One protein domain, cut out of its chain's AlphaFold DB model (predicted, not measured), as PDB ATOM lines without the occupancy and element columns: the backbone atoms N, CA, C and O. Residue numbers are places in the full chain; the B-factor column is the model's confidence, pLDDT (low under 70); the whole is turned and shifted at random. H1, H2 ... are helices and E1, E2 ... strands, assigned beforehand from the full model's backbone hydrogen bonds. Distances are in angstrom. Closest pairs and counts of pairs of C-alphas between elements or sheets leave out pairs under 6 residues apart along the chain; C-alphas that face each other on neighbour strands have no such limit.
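This is residues 6 to 137 of the 148 residues of an uncharacterized protein of Actinobacteria bacterium (UniProt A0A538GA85). A two-stranded antiparallel hairpin, E1 and E2, packs on residues 41 to 52 of one very long helix, H1, whose residues 6 to 40 stick out as a bare arm. Short helices H2 and H3 and a long loop, residues 78 to 109, complete the body at its other end. The 132 printed residues, mostly helix by class, run H1 H2 H3 E1 E2; the whole is extended, radius of gyration of the C-alphas 24.3 A, spanning 88 by 28 by 26 A.

Look first at the hairpin of E1, residues 119 to 123, and E2, residues 132 to 136: N 121 and O 134 are 2.9 A apart, within hydrogen-bond range. H1, residues 6 to 61, has its closest C-alphas to E2 at Thr 49 and Val 135, 6.3 A. H2, residues 70 to 77, is close to H1 but not clearly touching, the closest C-alphas being Glu 51 and Ser 77, 7.5 A. H3, residues 110 to 114, is apart from H1. Every O i to N i+4 pair is within range in H2 and H3, and 51 of 52 in H1.

Find C-alpha 6 at (-19.586, -90.261, -23.501); H1 runs 83.5 A to C-alpha 61. E2 ends at C-alpha 136, (-32.046, -25.076, -7.364).

The printed part has no cut. The link from H2 to H3 is long. pLDDT is under 70 at residues 6 to 7, 62 to 68 and 86 to 99.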
ATOM      1  N   ARG A   6     -20.736 -90.883 -22.825       69.12
ATOM      2  CA  ARG A   6     -19.586 -90.261 -23.501       69.12
ATOM      3  C   ARG A   6     -19.933 -89.122 -24.473       69.12
ATOM      4  O   ARG A   6     -19.075 -88.286 -24.711       69.12
ATOM      5  N   PHE A   7     -21.172 -89.019 -24.969       66.88
ATOM      6  CA  PHE A   7     -21.620 -87.871 -25.783       66.88
ATOM      7  C   PHE A   7     -22.349 -86.785 -24.980       66.88
ATOM      8  O   PHE A   7     -22.402 -85.633 -25.407       66.88
ATOM      9  N   ARG A   8     -22.892 -87.115 -23.800       74.81
ATOM     10  CA  ARG A   8     -23.578 -86.135 -22.940       74.81
ATOM     11  C   ARG A   8     -22.604 -85.199 -22.238       74.81
ATOM     12  O   ARG A   8     -22.903 -84.019 -22.114       74.81
ATOM     13  N   LEU A   9     -21.462 -85.718 -21.792       82.62
ATOM     14  CA  LEU A   9     -20.475 -84.933 -21.048       82.62
ATOM     15  C   LEU A   9     -19.898 -83.775 -21.888       82.62
ATOM     16  O   LEU A   9     -19.961 -82.638 -21.427       82.62
ATOM     17  N   PRO A  10     -19.450 -84.006 -23.141       85.56
ATOM     18  CA  PRO A  10     -18.980 -82.926 -24.008       85.56
ATOM     19  C   PRO A  10     -20.092 -81.940 -24.384       85.56
ATOM     20  O   PRO A  10     -19.856 -80.738 -24.428       85.56
ATOM     21  N   ALA A  11     -21.316 -82.424 -24.613       88.56
ATOM     22  CA  ALA A  11     -22.448 -81.567 -24.961       88.56
ATOM     23  C   ALA A  11     -22.856 -80.637 -23.804       88.56
ATOM     24  O   ALA A  11     -23.091 -79.451 -24.023       88.56
ATOM     25  N   LEU A  12     -22.899 -81.150 -22.570       90.06
ATOM     26  CA  LEU A  12     -23.166 -80.341 -21.377       90.06
ATOM     27  C   LEU A  12     -22.040 -79.343 -21.108       90.06
ATOM     28  O   LEU A  12     -22.315 -78.206 -20.735       90.06
ATOM     29  N   PHE A  13     -20.789 -79.742 -21.338       91.62
ATOM     30  CA  PHE A  13     -19.644 -78.844 -21.225       91.62
ATOM     31  C   PHE A  13     -19.739 -77.683 -22.220       91.62
ATOM     32  O   PHE A  13     -19.604 -76.522 -21.840       91.62
ATOM     33  N   LEU A  14     -20.061 -77.981 -23.480       94.94
ATOM     34  CA  LEU A  14     -20.242 -76.965 -24.513       94.94
ATOM     35  C   LEU A  14     -21.430 -76.045 -24.184       94.94
ATOM     36  O   LEU A  14     -21.305 -74.827 -24.283       94.94
ATOM     37  N   ALA A  15     -22.543 -76.602 -23.697       94.81
ATOM     38  CA  ALA A  15     -23.683 -75.815 -23.229       94.81
ATOM     39  C   ALA A  15     -23.313 -74.887 -22.058       94.81
ATOM     40  O   ALA A  15     -23.718 -73.725 -22.048       94.81
ATOM     41  N   ALA A  16     -22.511 -75.365 -21.101       95.19
ATOM     42  CA  ALA A  16     -22.035 -74.561 -19.981       95.19
ATOM     43  C   ALA A  16     -21.123 -73.413 -20.438       95.19
ATOM     44  O   ALA A  16     -21.274 -72.294 -19.953       95.19
ATOM     45  N   ILE A  17     -20.229 -73.653 -21.405       96.31
ATOM     46  CA  ILE A  17     -19.374 -72.606 -21.987       96.31
ATOM     47  C   ILE A  17     -20.216 -71.536 -22.682       96.31
ATOM     48  O   ILE A  17     -20.015 -70.344 -22.448       96.31
ATOM     49  N   VAL A  18     -21.178 -71.947 -23.514       97.62
ATOM     50  CA  VAL A  18     -22.070 -71.009 -24.211       97.62
ATOM     51  C   VAL A  18     -22.865 -70.181 -23.202       97.62
ATOM     52  O   VAL A  18     -22.927 -68.957 -23.320       97.62
ATOM     53  N   LEU A  19     -23.415 -70.826 -22.170       97.00
ATOM     54  CA  LEU A  19     -24.138 -70.140 -21.103       97.00
ATOM     55  C   LEU A  19     -23.236 -69.150 -20.352       97.00
ATOM     56  O   LEU A  19     -23.644 -68.013 -20.120       97.00
ATOM     57  N   ALA A  20     -22.001 -69.536 -20.023       96.69
ATOM     58  CA  ALA A  20     -21.035 -68.657 -19.368       96.69
ATOM     59  C   ALA A  20     -20.699 -67.428 -20.231       96.69
ATOM     60  O   ALA A  20     -20.663 -66.307 -19.718       96.69
ATOM     61  N   GLY A  21     -20.527 -67.606 -21.544       96.94
ATOM     62  CA  GLY A  21     -20.310 -66.506 -22.488       96.94
ATOM     63  C   GLY A  21     -21.490 -65.529 -22.554       96.94
ATOM     64  O   GLY A  21     -21.297 -64.308 -22.523       96.94
ATOM     65  N   LEU A  22     -22.721 -66.049 -22.570       97.81
ATOM     66  CA  LEU A  22     -23.939 -65.232 -22.547       97.81
ATOM     67  C   LEU A  22     -24.067 -64.435 -21.244       97.81
ATOM     68  O   LEU A  22     -24.325 -63.231 -21.287       97.81
ATOM     69  N   VAL A  23     -23.834 -65.076 -20.095       97.25
ATOM     70  CA  VAL A  23     -23.861 -64.409 -18.784       97.25
ATOM     71  C   VAL A  23     -22.784 -63.325 -18.706       97.25
ATOM     72  O   VAL A  23     -23.084 -62.203 -18.303       97.25
ATOM     73  N   SER A  24     -21.561 -63.619 -19.154       96.06
ATOM     74  CA  SER A  24     -20.460 -62.649 -19.195       96.06
ATOM     75  C   SER A  24     -20.825 -61.412 -20.026       96.06
ATOM     76  O   SER A  24     -20.705 -60.278 -19.555       96.06
ATOM     77  N   THR A  25     -21.385 -61.620 -21.220       95.94
ATOM     78  CA  THR A  25     -21.834 -60.533 -22.105       95.94
ATOM     79  C   THR A  25     -22.955 -59.710 -21.463       95.94
ATOM     80  O   THR A  25     -22.913 -58.479 -21.471       95.94
ATOM     81  N   ALA A  26     -23.945 -60.368 -20.852       94.81
ATOM     82  CA  ALA A  26     -25.055 -59.689 -20.187       94.81
ATOM     83  C   ALA A  26     -24.578 -58.818 -19.012       94.81
ATOM     84  O   ALA A  26     -25.020 -57.674 -18.864       94.81
ATOM     85  N   VAL A  27     -23.640 -59.325 -18.207       95.00
ATOM     86  CA  VAL A  27     -23.031 -58.573 -17.103       95.00
ATOM     87  C   VAL A  27     -22.239 -57.380 -17.634       95.00
ATOM     88  O   VAL A  27     -22.446 -56.263 -17.156       95.00
ATOM     89  N   ALA A  28     -21.400 -57.573 -18.656       93.81
ATOM     90  CA  ALA A  28     -20.614 -56.496 -19.261       93.81
ATOM     91  C   ALA A  28     -21.503 -55.353 -19.776       93.81
ATOM     92  O   ALA A  28     -21.251 -54.178 -19.485       93.81
ATOM     93  N   VAL A  29     -22.596 -55.686 -20.471       94.00
ATOM     94  CA  VAL A  29     -23.566 -54.697 -20.964       94.00
ATOM     95  C   VAL A  29     -24.285 -54.003 -19.805       94.00
ATOM     96  O   VAL A  29     -24.449 -52.781 -19.829       94.00
ATOM     97  N   SER A  30     -24.703 -54.750 -18.782       91.06
ATOM     98  CA  SER A  30     -25.393 -54.203 -17.607       91.06
ATOM     99  C   SER A  30     -24.531 -53.184 -16.854       91.06
ATOM    100  O   SER A  30     -24.973 -52.063 -16.578       91.06
ATOM    101  N   VAL A  31     -23.272 -53.538 -16.585       91.38
ATOM    102  CA  VAL A  31     -22.305 -52.658 -15.917       91.38
ATOM    103  C   VAL A  31     -22.007 -51.429 -16.771       91.38
ATOM    104  O   VAL A  31     -22.063 -50.312 -16.256       91.38
ATOM    105  N   SER A  32     -21.777 -51.606 -18.075       87.56
ATOM    106  CA  SER A  32     -21.498 -50.492 -18.992       87.56
ATOM    107  C   SER A  32     -22.650 -49.491 -19.034       87.56
ATOM    108  O   SER A  32     -22.429 -48.289 -18.886       87.56
ATOM    109  N   LYS A  33     -23.896 -49.976 -19.144       88.25
ATOM    110  CA  LYS A  33     -25.092 -49.118 -19.118       88.25
ATOM    111  C   LYS A  33     -25.185 -48.337 -17.811       88.25
ATOM    112  O   LYS A  33     -25.384 -47.124 -17.838       88.25
ATOM    113  N   ARG A  34     -24.997 -49.007 -16.669       84.69
ATOM    114  CA  ARG A  34     -25.063 -48.370 -15.346       84.69
ATOM    115  C   ARG A  34     -23.966 -47.319 -15.159       84.69
ATOM    116  O   ARG A  34     -24.234 -46.245 -14.620       84.69
ATOM    117  N   TYR A  35     -22.748 -47.610 -15.609       81.44
ATOM    118  CA  TYR A  35     -21.624 -46.681 -15.526       81.44
ATOM    119  C   TYR A  35     -21.838 -45.450 -16.412       81.44
ATOM    120  O   TYR A  35     -21.689 -44.320 -15.935       81.44
ATOM    121  N   ALA A  36     -22.246 -45.657 -17.668       84.75
ATOM    122  CA  ALA A  36     -22.552 -44.578 -18.602       84.75
ATOM    123  C   ALA A  36     -23.659 -43.671 -18.046       84.75
ATOM    124  O   ALA A  36     -23.465 -42.463 -17.939       84.75
ATOM    125  N   GLN A  37     -24.772 -44.243 -17.576       83.75
ATOM    126  CA  GLN A  37     -25.880 -43.478 -16.990       83.75
ATOM    127  C   GLN A  37     -25.447 -42.637 -15.784       83.75
ATOM    128  O   GLN A  37     -25.799 -41.461 -15.687       83.75
ATOM    129  N   ASN A  38     -24.669 -43.212 -14.863       84.81
ATOM    130  CA  ASN A  38     -24.224 -42.486 -13.674       84.81
ATOM    131  C   ASN A  38     -23.243 -41.359 -14.025       84.81
ATOM    132  O   ASN A  38     -23.281 -40.283 -13.427       84.81
ATOM    133  N   THR A  39     -22.367 -41.597 -15.000       85.94
ATOM    134  CA  THR A  39     -21.380 -40.609 -15.445       85.94
ATOM    135  C   THR A  39     -22.059 -39.445 -16.157       85.94
ATOM    136  O   THR A  39     -21.819 -38.295 -15.785       85.94
ATOM    137  N   LEU A  40     -22.985 -39.739 -17.076       87.69
ATOM    138  CA  LEU A  40     -23.803 -38.737 -17.760       87.69
ATOM    139  C   LEU A  40     -24.609 -37.902 -16.763       87.69
ATOM    140  O   LEU A  40     -24.577 -36.679 -16.819       87.69
ATOM    141  N   ARG A  41     -25.244 -38.536 -15.769       88.25
ATOM    142  CA  ARG A  41     -25.997 -37.819 -14.729       88.25
ATOM    143  C   ARG A  41     -25.113 -36.887 -13.897       88.25
ATOM    144  O   ARG A  41     -25.509 -35.766 -13.588       88.25
ATOM    145  N   LYS A  42     -23.907 -37.327 -13.524       88.62
ATOM    146  CA  LYS A  42     -22.938 -36.482 -12.802       88.62
ATOM    147  C   LYS A  42     -22.430 -35.326 -13.657       88.62
ATOM    148  O   LYS A  42     -22.126 -34.269 -13.109       88.62
ATOM    149  N   GLN A  43     -22.266 -35.533 -14.959       89.38
ATOM    150  CA  GLN A  43     -21.858 -34.489 -15.891       89.38
ATOM    151  C   GLN A  43     -22.974 -33.462 -16.086       89.38
ATOM    152  O   GLN A  43     -22.732 -32.296 -15.798       89.38
ATOM    153  N   ALA A  44     -24.198 -33.908 -16.377       89.38
ATOM    154  CA  ALA A  44     -25.373 -33.045 -16.492       89.38
ATOM    155  C   ALA A  44     -25.581 -32.187 -15.235       89.38
ATOM    156  O   ALA A  44     -25.780 -30.985 -15.320       89.38
ATOM    157  N   PHE A  45     -25.443 -32.759 -14.031       91.75
ATOM    158  CA  PHE A  45     -25.534 -31.953 -12.809       91.75
ATOM    159  C   PHE A  45     -24.405 -30.930 -12.647       91.75
ATOM    160  O   PHE A  45     -24.618 -29.913 -11.990       91.75
ATOM    161  N   ARG A  46     -23.199 -31.213 -13.151       91.56
ATOM    162  CA  ARG A  46     -22.078 -30.265 -13.088       91.56
ATOM    163  C   ARG A  46     -22.317 -29.094 -14.031       91.56
ATOM    164  O   ARG A  46     -22.176 -27.963 -13.584       91.56
ATOM    165  N   GLU A  47     -22.737 -29.388 -15.253       90.19
ATOM    166  CA  GLU A  47     -23.106 -28.419 -16.287       90.19
ATOM    167  C   GLU A  47     -24.271 -27.536 -15.821       90.19
ATOM    168  O   GLU A  47     -24.062 -26.347 -15.599       90.19
ATOM    169  N   LEU A  48     -25.405 -28.131 -15.424       90.44
ATOM    170  CA  LEU A  48     -26.549 -27.410 -14.842       90.44
ATOM    171  C   LEU A  48     -26.160 -26.526 -13.646       90.44
ATOM    172  O   LEU A  48     -26.726 -25.460 -13.429       90.44
ATOM    173  N   THR A  49     -25.202 -26.965 -12.821       88.94
ATOM    174  CA  THR A  49     -24.731 -26.159 -11.682       88.94
ATOM    175  C   THR A  49     -23.888 -24.968 -12.130       88.94
ATOM    176  O   THR A  49     -23.923 -23.927 -11.473       88.94
ATOM    177  N   GLN A  50     -23.091 -25.117 -13.187       88.50
ATOM    178  CA  GLN A  50     -22.291 -24.032 -13.755       88.50
ATOM    179  C   GLN A  50     -23.188 -23.023 -14.471       88.50
ATOM    180  O   GLN A  50     -23.078 -21.829 -14.199       88.50
ATOM    181  N   GLU A  51     -24.135 -23.496 -15.275       88.19
ATOM    182  CA  GLU A  51     -25.102 -22.643 -15.966       88.19
ATOM    183  C   GLU A  51     -25.992 -21.885 -14.990       88.19
ATOM    184  O   GLU A  51     -26.096 -20.665 -15.080       88.19
ATOM    185  N   ALA A  52     -26.528 -22.552 -13.960       86.75
ATOM    186  CA  ALA A  52     -27.308 -21.877 -12.926       86.75
ATOM    187  C   ALA A  52     -26.515 -20.770 -12.201       86.75
ATOM    188  O   ALA A  52     -27.109 -19.796 -11.746       86.75
ATOM    189  N   ARG A  53     -25.182 -20.895 -12.079       86.19
ATOM    190  CA  ARG A  53     -24.329 -19.820 -11.532       86.19
ATOM    191  C   ARG A  53     -24.150 -18.673 -12.520       86.19
ATOM    192  O   ARG A  53     -24.196 -17.529 -12.087       86.19
ATOM    193  N   GLY A  54     -23.947 -18.973 -13.802       83.94
ATOM    194  CA  GLY A  54     -23.848 -17.952 -14.847       83.94
ATOM    195  C   GLY A  54     -25.148 -17.161 -14.981       83.94
ATOM    196  O   GLY A  54     -25.127 -15.937 -14.995       83.94
ATOM    197  N   ILE A  55     -26.286 -17.854 -14.956       81.81
ATOM    198  CA  ILE A  55     -27.617 -17.246 -14.965       81.81
ATOM    199  C   ILE A  55     -27.817 -16.359 -13.724       81.81
ATOM    200  O   ILE A  55     -28.203 -15.203 -13.866       81.81
ATOM    201  N   ASP A  56     -27.505 -16.849 -12.516       81.12
ATOM    202  CA  ASP A  56     -27.560 -16.046 -11.277       81.12
ATOM    203  C   ASP A  56     -26.668 -14.794 -11.368       81.12
ATOM    204  O   ASP A  56     -27.079 -13.713 -10.957       81.12
ATOM    205  N   GLN A  57     -25.476 -14.906 -11.961       82.31
ATOM    206  CA  GLN A  57     -24.589 -13.765 -12.191       82.31
ATOM    207  C   GLN A  57     -25.193 -12.744 -13.167       82.31
ATOM    208  O   GLN A  57     -25.222 -11.560 -12.839       82.31
ATOM    209  N   ILE A  58     -25.734 -13.187 -14.306       78.88
ATOM    210  CA  ILE A  58     -26.404 -12.307 -15.276       78.88
ATOM    211  C   ILE A  58     -27.565 -11.567 -14.608       78.88
ATOM    212  O   ILE A  58     -27.688 -10.351 -14.761       78.88
ATOM    213  N   TYR A  59     -28.390 -12.266 -13.818       74.44
ATOM    214  CA  TYR A  59     -29.479 -11.621 -13.083       74.44
ATOM    215  C   TYR A  59     -28.974 -10.593 -12.082       74.44
ATOM    216  O   TYR A  59     -29.598  -9.547 -11.966       74.44
ATOM    217  N   ARG A  60     -27.867 -10.862 -11.378       75.19
ATOM    218  CA  ARG A  60     -27.262  -9.903 -10.442       75.19
ATOM    219  C   ARG A  60     -26.753  -8.651 -11.145       75.19
ATOM    220  O   ARG A  60     -26.956  -7.562 -10.630       75.19
ATOM    221  N   GLU A  61     -26.117  -8.805 -12.300       74.56
ATOM    222  CA  GLU A  61     -25.604  -7.681 -13.094       74.56
ATOM    223  C   GLU A  61     -26.734  -6.811 -13.666       74.56
ATOM    224  O   GLU A  61     -26.565  -5.608 -13.829       74.56
ATOM    225  N   HIS A  62     -27.909  -7.400 -13.914       69.00
ATOM    226  CA  HIS A  62     -29.081  -6.709 -14.463       69.00
ATOM    227  C   HIS A  62     -30.147  -6.386 -13.403       69.00
ATOM    228  O   HIS A  62     -31.273  -5.995 -13.740       69.00
ATOM    229  N   ALA A  63     -29.824  -6.565 -12.121       59.25
ATOM    230  CA  ALA A  63     -30.774  -6.410 -11.037       59.25
ATOM    231  C   ALA A  63     -31.038  -4.918 -10.780       59.25
ATOM    232  O   ALA A  63     -30.286  -4.250 -10.082       59.25
ATOM    233  N   GLY A  64     -32.097  -4.391 -11.398       56.19
ATOM    234  CA  GLY A  64     -32.454  -2.968 -11.341       56.19
ATOM    235  C   GLY A  64     -32.987  -2.381 -12.652       56.19
ATOM    236  O   GLY A  64     -33.413  -1.231 -12.658       56.19
ATOM    237  N   GLY A  65     -33.002  -3.142 -13.753       63.59
ATOM    238  CA  GLY A  65     -33.496  -2.638 -15.041       63.59
ATOM    239  C   GLY A  65     -34.200  -3.700 -15.878       63.59
ATOM    240  O   GLY A  65     -35.395  -3.926 -15.724       63.59
ATOM    241  N   ASN A  66     -33.447  -4.348 -16.768       62.34
ATOM    242  CA  ASN A  66     -33.959  -5.270 -17.784       62.34
ATOM    243  C   ASN A  66     -33.225  -6.610 -17.701       62.34
ATOM    244  O   ASN A  66     -32.274  -6.852 -18.443       62.34
ATOM    245  N   ALA A  67     -33.646  -7.488 -16.792       65.94
ATOM    246  CA  ALA A  67     -33.173  -8.865 -16.834       65.94
ATOM    247  C   ALA A  67     -33.657  -9.542 -18.134       65.94
ATOM    248  O   ALA A  67     -34.811  -9.327 -18.526       65.94
ATOM    249  N   PRO A  68     -32.817 -10.355 -18.800       69.38
ATOM    250  CA  PRO A  68     -33.212 -11.014 -20.035       69.38
ATOM    251  C   PRO A  68     -34.431 -11.921 -19.803       69.38
ATOM    252  O   PRO A  68     -34.547 -12.556 -18.746       69.38
ATOM    253  N   PRO A  69     -35.365 -11.985 -20.769       74.19
ATOM    254  CA  PRO A  69     -36.528 -12.846 -20.657       74.19
ATOM    255  C   PRO A  69     -36.086 -14.309 -20.571       74.19
ATOM    256  O   PRO A  69     -35.142 -14.730 -21.243       74.19
ATOM    257  N   SER A  70     -36.818 -15.110 -19.794       74.31
ATOM    258  CA  SER A  70     -36.563 -16.548 -19.628       74.31
ATOM    259  C   SER A  70     -36.353 -17.263 -20.957       74.31
ATOM    260  O   SER A  70     -35.380 -17.983 -21.117       74.31
ATOM    261  N   SER A  71     -37.195 -16.976 -21.949       78.00
ATOM    262  CA  SER A  71     -37.132 -17.579 -23.281       78.00
ATOM    263  C   SER A  71     -35.800 -17.380 -24.006       78.00
ATOM    264  O   SER A  71     -35.450 -18.183 -24.866       78.00
ATOM    265  N   GLU A  72     -35.081 -16.291 -23.725       80.69
ATOM    266  CA  GLU A  72     -33.775 -16.031 -24.334       80.69
ATOM    267  C   GLU A  72     -32.682 -16.846 -23.641       80.69
ATOM    268  O   GLU A  72     -31.892 -17.503 -24.318       80.69
ATOM    269  N   ILE A  73     -32.713 -16.904 -22.306       80.19
ATOM    270  CA  ILE A  73     -31.814 -17.748 -21.510       80.19
ATOM    271  C   ILE A  73     -32.027 -19.226 -21.844       80.19
ATOM    272  O   ILE A  73     -31.060 -19.953 -22.060       80.19
ATOM    273  N   GLU A  74     -33.278 -19.670 -21.935       84.31
ATOM    274  CA  GLU A  74     -33.633 -21.050 -22.278       84.31
ATOM    275  C   GLU A  74     -33.195 -21.409 -23.703       84.31
ATOM    276  O   GLU A  74     -32.734 -22.517 -23.959       84.31
ATOM    277  N   ARG A  75     -33.275 -20.461 -24.647       83.56
ATOM    278  CA  ARG A  75     -32.787 -20.675 -26.016       83.56
ATOM    279  C   ARG A  75     -31.262 -20.749 -26.080       83.56
ATOM    280  O   ARG A  75     -30.741 -21.508 -26.891       83.56
ATOM    281  N   ALA A  76     -30.568 -19.956 -25.266       81.50
ATOM    282  CA  ALA A  76     -29.109 -19.902 -25.242       81.50
ATOM    283  C   ALA A  76     -28.478 -21.099 -24.508       81.50
ATOM    284  O   ALA A  76     -27.457 -21.610 -24.956       81.50
ATOM    285  N   SER A  77     -29.090 -21.546 -23.408       80.38
ATOM    286  CA  SER A  77     -28.644 -22.717 -22.632       80.38
ATOM    287  C   SER A  77     -29.151 -24.041 -23.207       80.38
ATOM    288  O   SER A  77     -28.498 -25.068 -23.084       80.38
ATOM    289  N   GLY A  78     -30.325 -24.040 -23.846       82.62
ATOM    290  CA  GLY A  78     -31.056 -25.270 -24.159       82.62
ATOM    291  C   GLY A  78     -31.760 -25.884 -22.939       82.62
ATOM    292  O   GLY A  78     -32.453 -26.895 -23.085       82.62
ATOM    293  N   ASP A  79     -31.631 -25.261 -21.766       85.19
ATOM    294  CA  ASP A  79     -32.250 -25.675 -20.514       85.19
ATOM    295  C   ASP A  79     -33.536 -24.893 -20.227       85.19
ATOM    296  O   ASP A  79     -33.854 -23.898 -20.871       85.19
ATOM    297  N   GLN A  80     -34.324 -25.370 -19.261       84.06
ATOM    298  CA  GLN A  80     -35.570 -24.722 -18.836       84.06
ATOM    299  C   GLN A  80     -35.391 -24.039 -17.487       84.06
ATOM    300  O   GLN A  80     -34.932 -24.657 -16.519       84.06
ATOM    301  N   VAL A  81     -35.825 -22.783 -17.400       82.06
ATOM    302  CA  VAL A  81     -35.692 -21.964 -16.199       82.06
ATOM    303  C   VAL A  81     -37.035 -21.900 -15.487       82.06
ATOM    304  O   VAL A  81     -38.017 -21.325 -15.955       82.06
ATOM    305  N   PHE A  82     -37.072 -22.477 -14.292       82.62
ATOM    306  CA  PHE A  82     -38.259 -22.461 -13.451       82.62
ATOM    307  C   PHE A  82     -38.079 -21.516 -12.272       82.62
ATOM    308  O   PHE A  82     -37.023 -21.479 -11.636       82.62
ATOM    309  N   TYR A  83     -39.151 -20.814 -11.918       77.94
ATOM    310  CA  TYR A  83     -39.162 -19.905 -10.781       77.94
ATOM    311  C   TYR A  83     -40.000 -20.467  -9.638       77.94
ATOM    312  O   TYR A  83     -41.079 -21.036  -9.826       77.94
ATOM    313  N   MET A  84     -39.520 -20.258  -8.417       77.94
ATOM    314  CA  MET A  84     -40.301 -20.504  -7.216       77.94
ATOM    315  C   MET A  84     -40.393 -19.249  -6.376       77.94
ATOM    316  O   MET A  84     -39.385 -18.663  -5.985       77.94
ATOM    317  N   ARG A  85     -41.625 -18.902  -6.013       73.00
ATOM    318  CA  ARG A  85     -41.879 -17.752  -5.156       73.00
ATOM    319  C   ARG A  85     -41.386 -17.996  -3.724       73.00
ATOM    320  O   ARG A  85     -41.699 -19.045  -3.144       73.00
ATOM    321  N   PRO A  86     -40.674 -17.024  -3.120       67.56
ATOM    322  CA  PRO A  86     -40.186 -17.129  -1.746       67.56
ATOM    323  C   PRO A  86     -41.321 -17.100  -0.714       67.56
ATOM    324  O   PRO A  86     -41.196 -17.706   0.346       67.56
ATOM    325  N   ALA A  87     -42.452 -16.467  -1.022       65.94
ATOM    326  CA  ALA A  87     -43.678 -16.540  -0.231       65.94
ATOM    327  C   ALA A  87     -44.908 -16.338  -1.128       65.94
ATOM    328  O   ALA A  87     -44.800 -15.835  -2.247       65.94
ATOM    329  N   LYS A  88     -46.095 -16.726  -0.645       66.06
ATOM    330  CA  LYS A  88     -47.347 -16.351  -1.319       66.06
ATOM    331  C   LYS A  88     -47.442 -14.820  -1.338       66.06
ATOM    332  O   LYS A  88     -47.296 -14.204  -0.293       66.06
ATOM    333  N   GLY A  89     -47.681 -14.238  -2.511       62.09
ATOM    334  CA  GLY A  89     -47.842 -12.789  -2.681       62.09
ATOM    335  C   GLY A  89     -46.550 -11.992  -2.894       62.09
ATOM    336  O   GLY A  89     -46.647 -10.816  -3.207       62.09
ATOM    337  N   ILE A  90     -45.366 -12.611  -2.792       64.19
ATOM    338  CA  ILE A  90     -44.099 -11.968  -3.171       64.19
ATOM    339  C   ILE A  90     -43.725 -12.453  -4.570       64.19
ATOM    340  O   ILE A  90     -43.471 -13.648  -4.757       64.19
ATOM    341  N   ASP A  91     -43.711 -11.532  -5.530       66.44
ATOM    342  CA  ASP A  91     -43.196 -11.767  -6.873       66.44
ATOM    343  C   ASP A  91     -41.966 -10.894  -7.105       66.44
ATOM    344  O   ASP A  91     -42.029  -9.673  -6.998       66.44
ATOM    345  N   VAL A  92     -40.835 -11.548  -7.361       64.12
ATOM    346  CA  VAL A  92     -39.557 -10.875  -7.627       64.12
ATOM    347  C   VAL A  92     -39.470 -10.454  -9.099       64.12
ATOM    348  O   VAL A  92     -38.661  -9.600  -9.442       64.12
ATOM    349  N   PHE A  93     -40.337 -10.999  -9.958       65.12
ATOM    350  CA  PHE A  93     -40.441 -10.636 -11.369       65.12
ATOM    351  C   PHE A  93     -41.871 -10.172 -11.687       65.12
ATOM    352  O   PHE A  93     -42.600 -10.867 -12.398       65.12
ATOM    353  N   PRO A  94     -42.305  -9.023 -11.134       56.50
ATOM    354  CA  PRO A  94     -43.651  -8.514 -11.353       56.50
ATOM    355  C   PRO A  94     -43.856  -8.146 -12.829       56.50
ATOM    356  O   PRO A  94     -43.058  -7.426 -13.423       56.50
ATOM    357  N   GLY A  95     -44.945  -8.626 -13.424       58.75
ATOM    358  CA  GLY A  95     -45.302  -8.337 -14.810       58.75
ATOM    359  C   GLY A  95     -46.690  -8.876 -15.177       58.75
ATOM    360  O   GLY A  95     -47.234  -9.708 -14.448       58.75
ATOM    361  N   PRO A  96     -47.285  -8.416 -16.295       49.38
ATOM    362  CA  PRO A  96     -48.612  -8.859 -16.743       49.38
ATOM    363  C   PRO A  96     -48.639 -10.341 -17.148       49.38
ATOM    364  O   PRO A  96     -49.687 -10.982 -17.086       49.38
ATOM    365  N   THR A  97     -47.481 -10.896 -17.512       54.88
ATOM    366  CA  THR A  97     -47.291 -12.308 -17.843       54.88
ATOM    367  C   THR A  97     -46.230 -12.879 -16.904       54.88
ATOM    368  O   THR A  97     -45.202 -12.225 -16.716       54.88
ATOM    369  N   PRO A  98     -46.422 -14.081 -16.323       61.84
ATOM    370  CA  PRO A  98     -45.378 -14.714 -15.529       61.84
ATOM    371  C   PRO A  98     -44.120 -14.868 -16.385       61.84
ATOM    372  O   PRO A  98     -44.146 -15.563 -17.399       61.84
ATOM    373  N   ALA A  99     -43.019 -14.236 -15.978       64.31
ATOM    374  CA  ALA A  99     -41.755 -14.326 -16.706       64.31
ATOM    375  C   ALA A  99     -41.191 -15.761 -16.726       64.31
ATOM    376  O   ALA A  99     -40.372 -16.086 -17.577       64.31
ATOM    377  N   TYR A 100     -41.650 -16.633 -15.820       71.44
ATOM    378  CA  TYR A 100     -41.173 -18.007 -15.661       71.44
ATOM    379  C   TYR A 100     -42.313 -18.961 -15.306       71.44
ATOM    380  O   TYR A 100     -43.310 -18.578 -14.684       71.44
ATOM    381  N   THR A 101     -42.113 -20.247 -15.606       74.31
ATOM    382  CA  THR A 101     -43.011 -21.306 -15.137       74.31
ATOM    383  C   THR A 101     -42.868 -21.480 -13.623       74.31
ATOM    384  O   THR A 101     -41.778 -21.734 -13.106       74.31
ATOM    385  N   LEU A 102     -43.987 -21.360 -12.908       75.50
ATOM    386  CA  LEU A 102     -44.039 -21.461 -11.453       75.50
ATOM    387  C   LEU A 102     -43.994 -22.914 -10.975       75.50
ATOM    388  O   LEU A 102     -44.826 -23.735 -11.365       75.50
ATOM    389  N   LEU A 103     -43.087 -23.204 -10.042       78.38
ATOM    390  CA  LEU A 103     -43.030 -24.492  -9.351       78.38
ATOM    391  C   LEU A 103     -43.599 -24.406  -7.924       78.38
ATOM    392  O   LEU A 103     -43.362 -23.429  -7.204       78.38
ATOM    393  N   PRO A 104     -44.341 -25.433  -7.464       76.31
ATOM    394  CA  PRO A 104     -44.813 -25.491  -6.086       76.31
ATOM    395  C   PRO A 104     -43.649 -25.669  -5.103       76.31
ATOM    396  O   PRO A 104     -42.807 -26.548  -5.275       76.31
ATOM    397  N   ARG A 105     -43.652 -24.902  -3.998       73.19
ATOM    398  CA  ARG A 105     -42.564 -24.934  -2.995       73.19
ATOM    399  C   ARG A 105     -42.288 -26.321  -2.409       73.19
ATOM    400  O   ARG A 105     -41.181 -26.602  -1.981       73.19
ATOM    401  N   ARG A 106     -43.299 -27.191  -2.386       78.50
ATOM    402  CA  ARG A 106     -43.205 -28.547  -1.826       78.50
ATOM    403  C   ARG A 106     -42.229 -29.459  -2.578       78.50
ATOM    404  O   ARG A 106     -41.899 -30.516  -2.060       78.50
ATOM    405  N   LEU A 107     -41.787 -29.076  -3.778       77.44
ATOM    406  CA  LEU A 107     -40.850 -29.863  -4.581       77.44
ATOM    407  C   LEU A 107     -39.428 -29.895  -4.016       77.44
ATOM    408  O   LEU A 107     -38.682 -30.816  -4.340       77.44
ATOM    409  N   ILE A 108     -39.031 -28.900  -3.217       77.69
ATOM    410  CA  ILE A 108     -37.652 -28.771  -2.735       77.69
ATOM    411  C   ILE A 108     -37.628 -28.368  -1.258       77.69
ATOM    412  O   ILE A 108     -38.490 -27.639  -0.773       77.69
ATOM    413  N   ASP A 109     -36.595 -28.817  -0.547       79.38
ATOM    414  CA  ASP A 109     -36.254 -28.356   0.795       79.38
ATOM    415  C   ASP A 109     -35.768 -26.893   0.753       79.38
ATOM    416  O   ASP A 109     -34.590 -26.595   0.521       79.38
ATOM    417  N   PHE A 110     -36.709 -25.965   0.946       75.44
ATOM    418  CA  PHE A 110     -36.462 -24.521   0.925       75.44
ATOM    419  C   PHE A 110     -35.419 -24.073   1.946       75.44
ATOM    420  O   PHE A 110     -34.698 -23.111   1.683       75.44
ATOM    421  N   SER A 111     -35.313 -24.761   3.081       79.06
ATOM    422  CA  SER A 111     -34.380 -24.402   4.150       79.06
ATOM    423  C   SER A 111     -32.932 -24.473   3.665       79.06
ATOM    424  O   SER A 111     -32.128 -23.589   3.964       79.06
ATOM    425  N   ARG A 112     -32.607 -25.469   2.830       81.44
ATOM    426  CA  ARG A 112     -31.267 -25.620   2.241       81.44
ATOM    427  C   ARG A 112     -30.954 -24.532   1.223       81.44
ATOM    428  O   ARG A 112     -29.850 -23.993   1.225       81.44
ATOM    429  N   ILE A 113     -31.929 -24.178   0.384       80.50
ATOM    430  CA  ILE A 113     -31.779 -23.092  -0.595       80.50
ATOM    431  C   ILE A 113     -31.532 -21.763   0.127       80.50
ATOM    432  O   ILE A 113     -30.614 -21.028  -0.231       80.50
ATOM    433  N   LEU A 114     -32.317 -21.461   1.168       76.81
ATOM    434  CA  LEU A 114     -32.184 -20.226   1.948       76.81
ATOM    435  C   LEU A 114     -30.820 -20.114   2.642       76.81
ATOM    436  O   LEU A 114     -30.259 -19.018   2.683       76.81
ATOM    437  N   ALA A 115     -30.256 -21.244   3.078       81.00
ATOM    438  CA  ALA A 115     -28.894 -21.353   3.603       81.00
ATOM    439  C   ALA A 115     -27.788 -21.189   2.531       81.00
ATOM    440  O   ALA A 115     -26.616 -21.415   2.818       81.00
ATOM    441  N   GLY A 116     -28.139 -20.833   1.289       78.38
ATOM    442  CA  GLY A 116     -27.194 -20.615   0.190       78.38
ATOM    443  C   GLY A 116     -26.709 -21.901  -0.482       78.38
ATOM    444  O   GLY A 116     -25.811 -21.856  -1.326       78.38
ATOM    445  N   GLN A 117     -27.286 -23.058  -0.144       83.00
ATOM    446  CA  GLN A 117     -26.873 -24.325  -0.740       83.00
ATOM    447  C   GLN A 117     -27.450 -24.488  -2.147       83.00
ATOM    448  O   GLN A 117     -28.583 -24.110  -2.442       83.00
ATOM    449  N   THR A 118     -26.658 -25.112  -3.019       84.19
ATOM    450  CA  THR A 118     -27.125 -25.580  -4.325       84.19
ATOM    451  C   THR A 118     -27.735 -26.970  -4.161       84.19
ATOM    452  O   THR A 118     -27.041 -27.915  -3.774       84.19
ATOM    453  N   VAL A 119     -29.029 -27.108  -4.446       87.31
ATOM    454  CA  VAL A 119     -29.781 -28.355  -4.271       87.31
ATOM    455  C   VAL A 119     -29.964 -29.038  -5.622       87.31
ATOM    456  O   VAL A 119     -30.516 -28.453  -6.546       87.31
ATOM    457  N   ARG A 120     -29.512 -30.289  -5.734       90.12
ATOM    458  CA  ARG A 120     -29.674 -31.136  -6.927       90.12
ATOM    459  C   ARG A 120     -30.803 -32.124  -6.690       90.12
ATOM    460  O   ARG A 120     -30.782 -32.827  -5.680       90.12
ATOM    461  N   PHE A 121     -31.758 -32.201  -7.602       89.56
ATOM    462  CA  PHE A 121     -32.913 -33.081  -7.463       89.56
ATOM    463  C   PHE A 121     -33.468 -33.462  -8.837       89.56
ATOM    464  O   PHE A 121     -32.981 -33.018  -9.872       89.56
ATOM    465  N   GLU A 122     -34.462 -34.339  -8.841       89.56
ATOM    466  CA  GLU A 122     -35.203 -34.704 -10.042       89.56
ATOM    467  C   GLU A 122     -36.683 -34.490  -9.784       89.56
ATOM    468  O   GLU A 122     -37.183 -34.900  -8.733       89.56
ATOM    469  N   PHE A 123     -37.392 -33.924 -10.750       88.31
ATOM    470  CA  PHE A 123     -38.829 -33.719 -10.637       88.31
ATOM    471  C   PHE A 123     -39.528 -33.893 -11.978       88.31
ATOM    472  O   PHE A 123     -38.903 -33.852 -13.034       88.31
ATOM    473  N   THR A 124     -40.838 -34.094 -11.921       87.56
ATOM    474  CA  THR A 124     -41.696 -34.093 -13.102       87.56
ATOM    475  C   THR A 124     -42.439 -32.758 -13.131       87.56
ATOM    476  O   THR A 124     -43.175 -32.472 -12.182       87.56
ATOM    477  N   PRO A 125     -42.229 -31.909 -14.153       82.00
ATOM    478  CA  PRO A 125     -42.919 -30.631 -14.250       82.00
ATOM    479  C   PRO A 125     -44.437 -30.802 -14.374       82.00
ATOM    480  O   PRO A 125     -44.897 -31.792 -14.951       82.00
ATOM    481  N   PRO A 126     -45.230 -29.833 -13.885       77.88
ATOM    482  CA  PRO A 126     -46.673 -29.852 -14.087       77.88
ATOM    483  C   PRO A 126     -46.999 -29.861 -15.589       77.88
ATOM    484  O   PRO A 126     -46.428 -29.093 -16.360       77.88
ATOM    485  N   GLY A 127     -47.904 -30.749 -16.009       79.50
ATOM    486  CA  GLY A 127     -48.309 -30.885 -17.414       79.50
ATOM    487  C   GLY A 127     -47.387 -31.751 -18.282       79.50
ATOM    488  O   GLY A 127     -47.618 -31.856 -19.484       79.50
ATOM    489  N   ARG A 128     -46.364 -32.398 -17.705       81.00
ATOM    490  CA  ARG A 128     -45.512 -33.370 -18.411       81.00
ATOM    491  C   ARG A 128     -45.411 -34.687 -17.649       81.00
ATOM    492  O   ARG A 128     -45.589 -34.729 -16.439       81.00
ATOM    493  N   ASN A 129     -45.043 -35.745 -18.373       84.94
ATOM    494  CA  ASN A 129     -44.781 -37.079 -17.812       84.94
ATOM    495  C   ASN A 129     -43.283 -37.430 -17.768       84.94
ATOM    496  O   ASN A 129     -42.909 -38.505 -17.307       84.94
ATOM    497  N   THR A 130     -42.419 -36.530 -18.239       85.25
ATOM    498  CA  THR A 130     -40.970 -36.749 -18.286       85.25
ATOM    499  C   THR A 130     -40.308 -36.189 -17.037       85.25
ATOM    500  O   THR A 130     -40.500 -35.023 -16.688       85.25
ATOM    501  N   ARG A 131     -39.497 -37.020 -16.384       88.44
ATOM    502  CA  ARG A 131     -38.688 -36.619 -15.235       88.44
ATOM    503  C   ARG A 131     -37.455 -35.852 -15.710       88.44
ATOM    504  O   ARG A 131     -36.718 -36.348 -16.556       88.44
ATOM    505  N   LEU A 132     -37.231 -34.673 -15.144       87.06
ATOM    506  CA  LEU A 132     -36.093 -33.807 -15.440       87.06
ATOM    507  C   LEU A 132     -35.089 -33.809 -14.284       87.06
ATOM    508  O   LEU A 132     -35.464 -33.989 -13.121       87.06
ATOM    509  N   LEU A 133     -33.817 -33.587 -14.618       89.44
ATOM    510  CA  LEU A 133     -32.766 -33.237 -13.663       89.44
ATOM    511  C   LEU A 133     -32.841 -31.738 -13.391       89.44
ATOM    512  O   LEU A 133     -33.097 -30.958 -14.301       89.44
ATOM    513  N   ALA A 134     -32.627 -31.340 -12.143       89.38
ATOM    514  CA  ALA A 134     -32.797 -29.957 -11.738       89.38
ATOM    515  C   ALA A 134     -31.770 -29.526 -10.697       89.38
ATOM    516  O   ALA A 134     -31.364 -30.297  -9.817       89.38
ATOM    517  N   VAL A 135     -31.391 -28.253 -10.789       88.31
ATOM    518  CA  VAL A 135     -30.537 -27.563  -9.829       88.31
ATOM    519  C   VAL A 135     -31.286 -26.338  -9.327       88.31
ATOM    520  O   VAL A 135     -31.715 -25.502 -10.111       88.31
ATOM    521  N   ALA A 136     -31.454 -26.236  -8.012       86.94
ATOM    522  CA  ALA A 136     -32.046 -25.076  -7.364       86.94
ATOM    523  C   ALA A 136     -30.992 -24.320  -6.557       86.94
ATOM    524  O   ALA A 136     -30.199 -24.913  -5.816       86.94
ATOM    525  N   ARG A 137     -31.016 -22.995  -6.678       83.88
ATOM    526  CA  ARG A 137     -30.150 -22.065  -5.957       83.88
ATOM    527  C   ARG A 137     -30.970 -20.854  -5.532       83.88
ATOM    528  O   ARG A 137     -31.974 -20.520  -6.158       83.88
TER     529      ARG A 137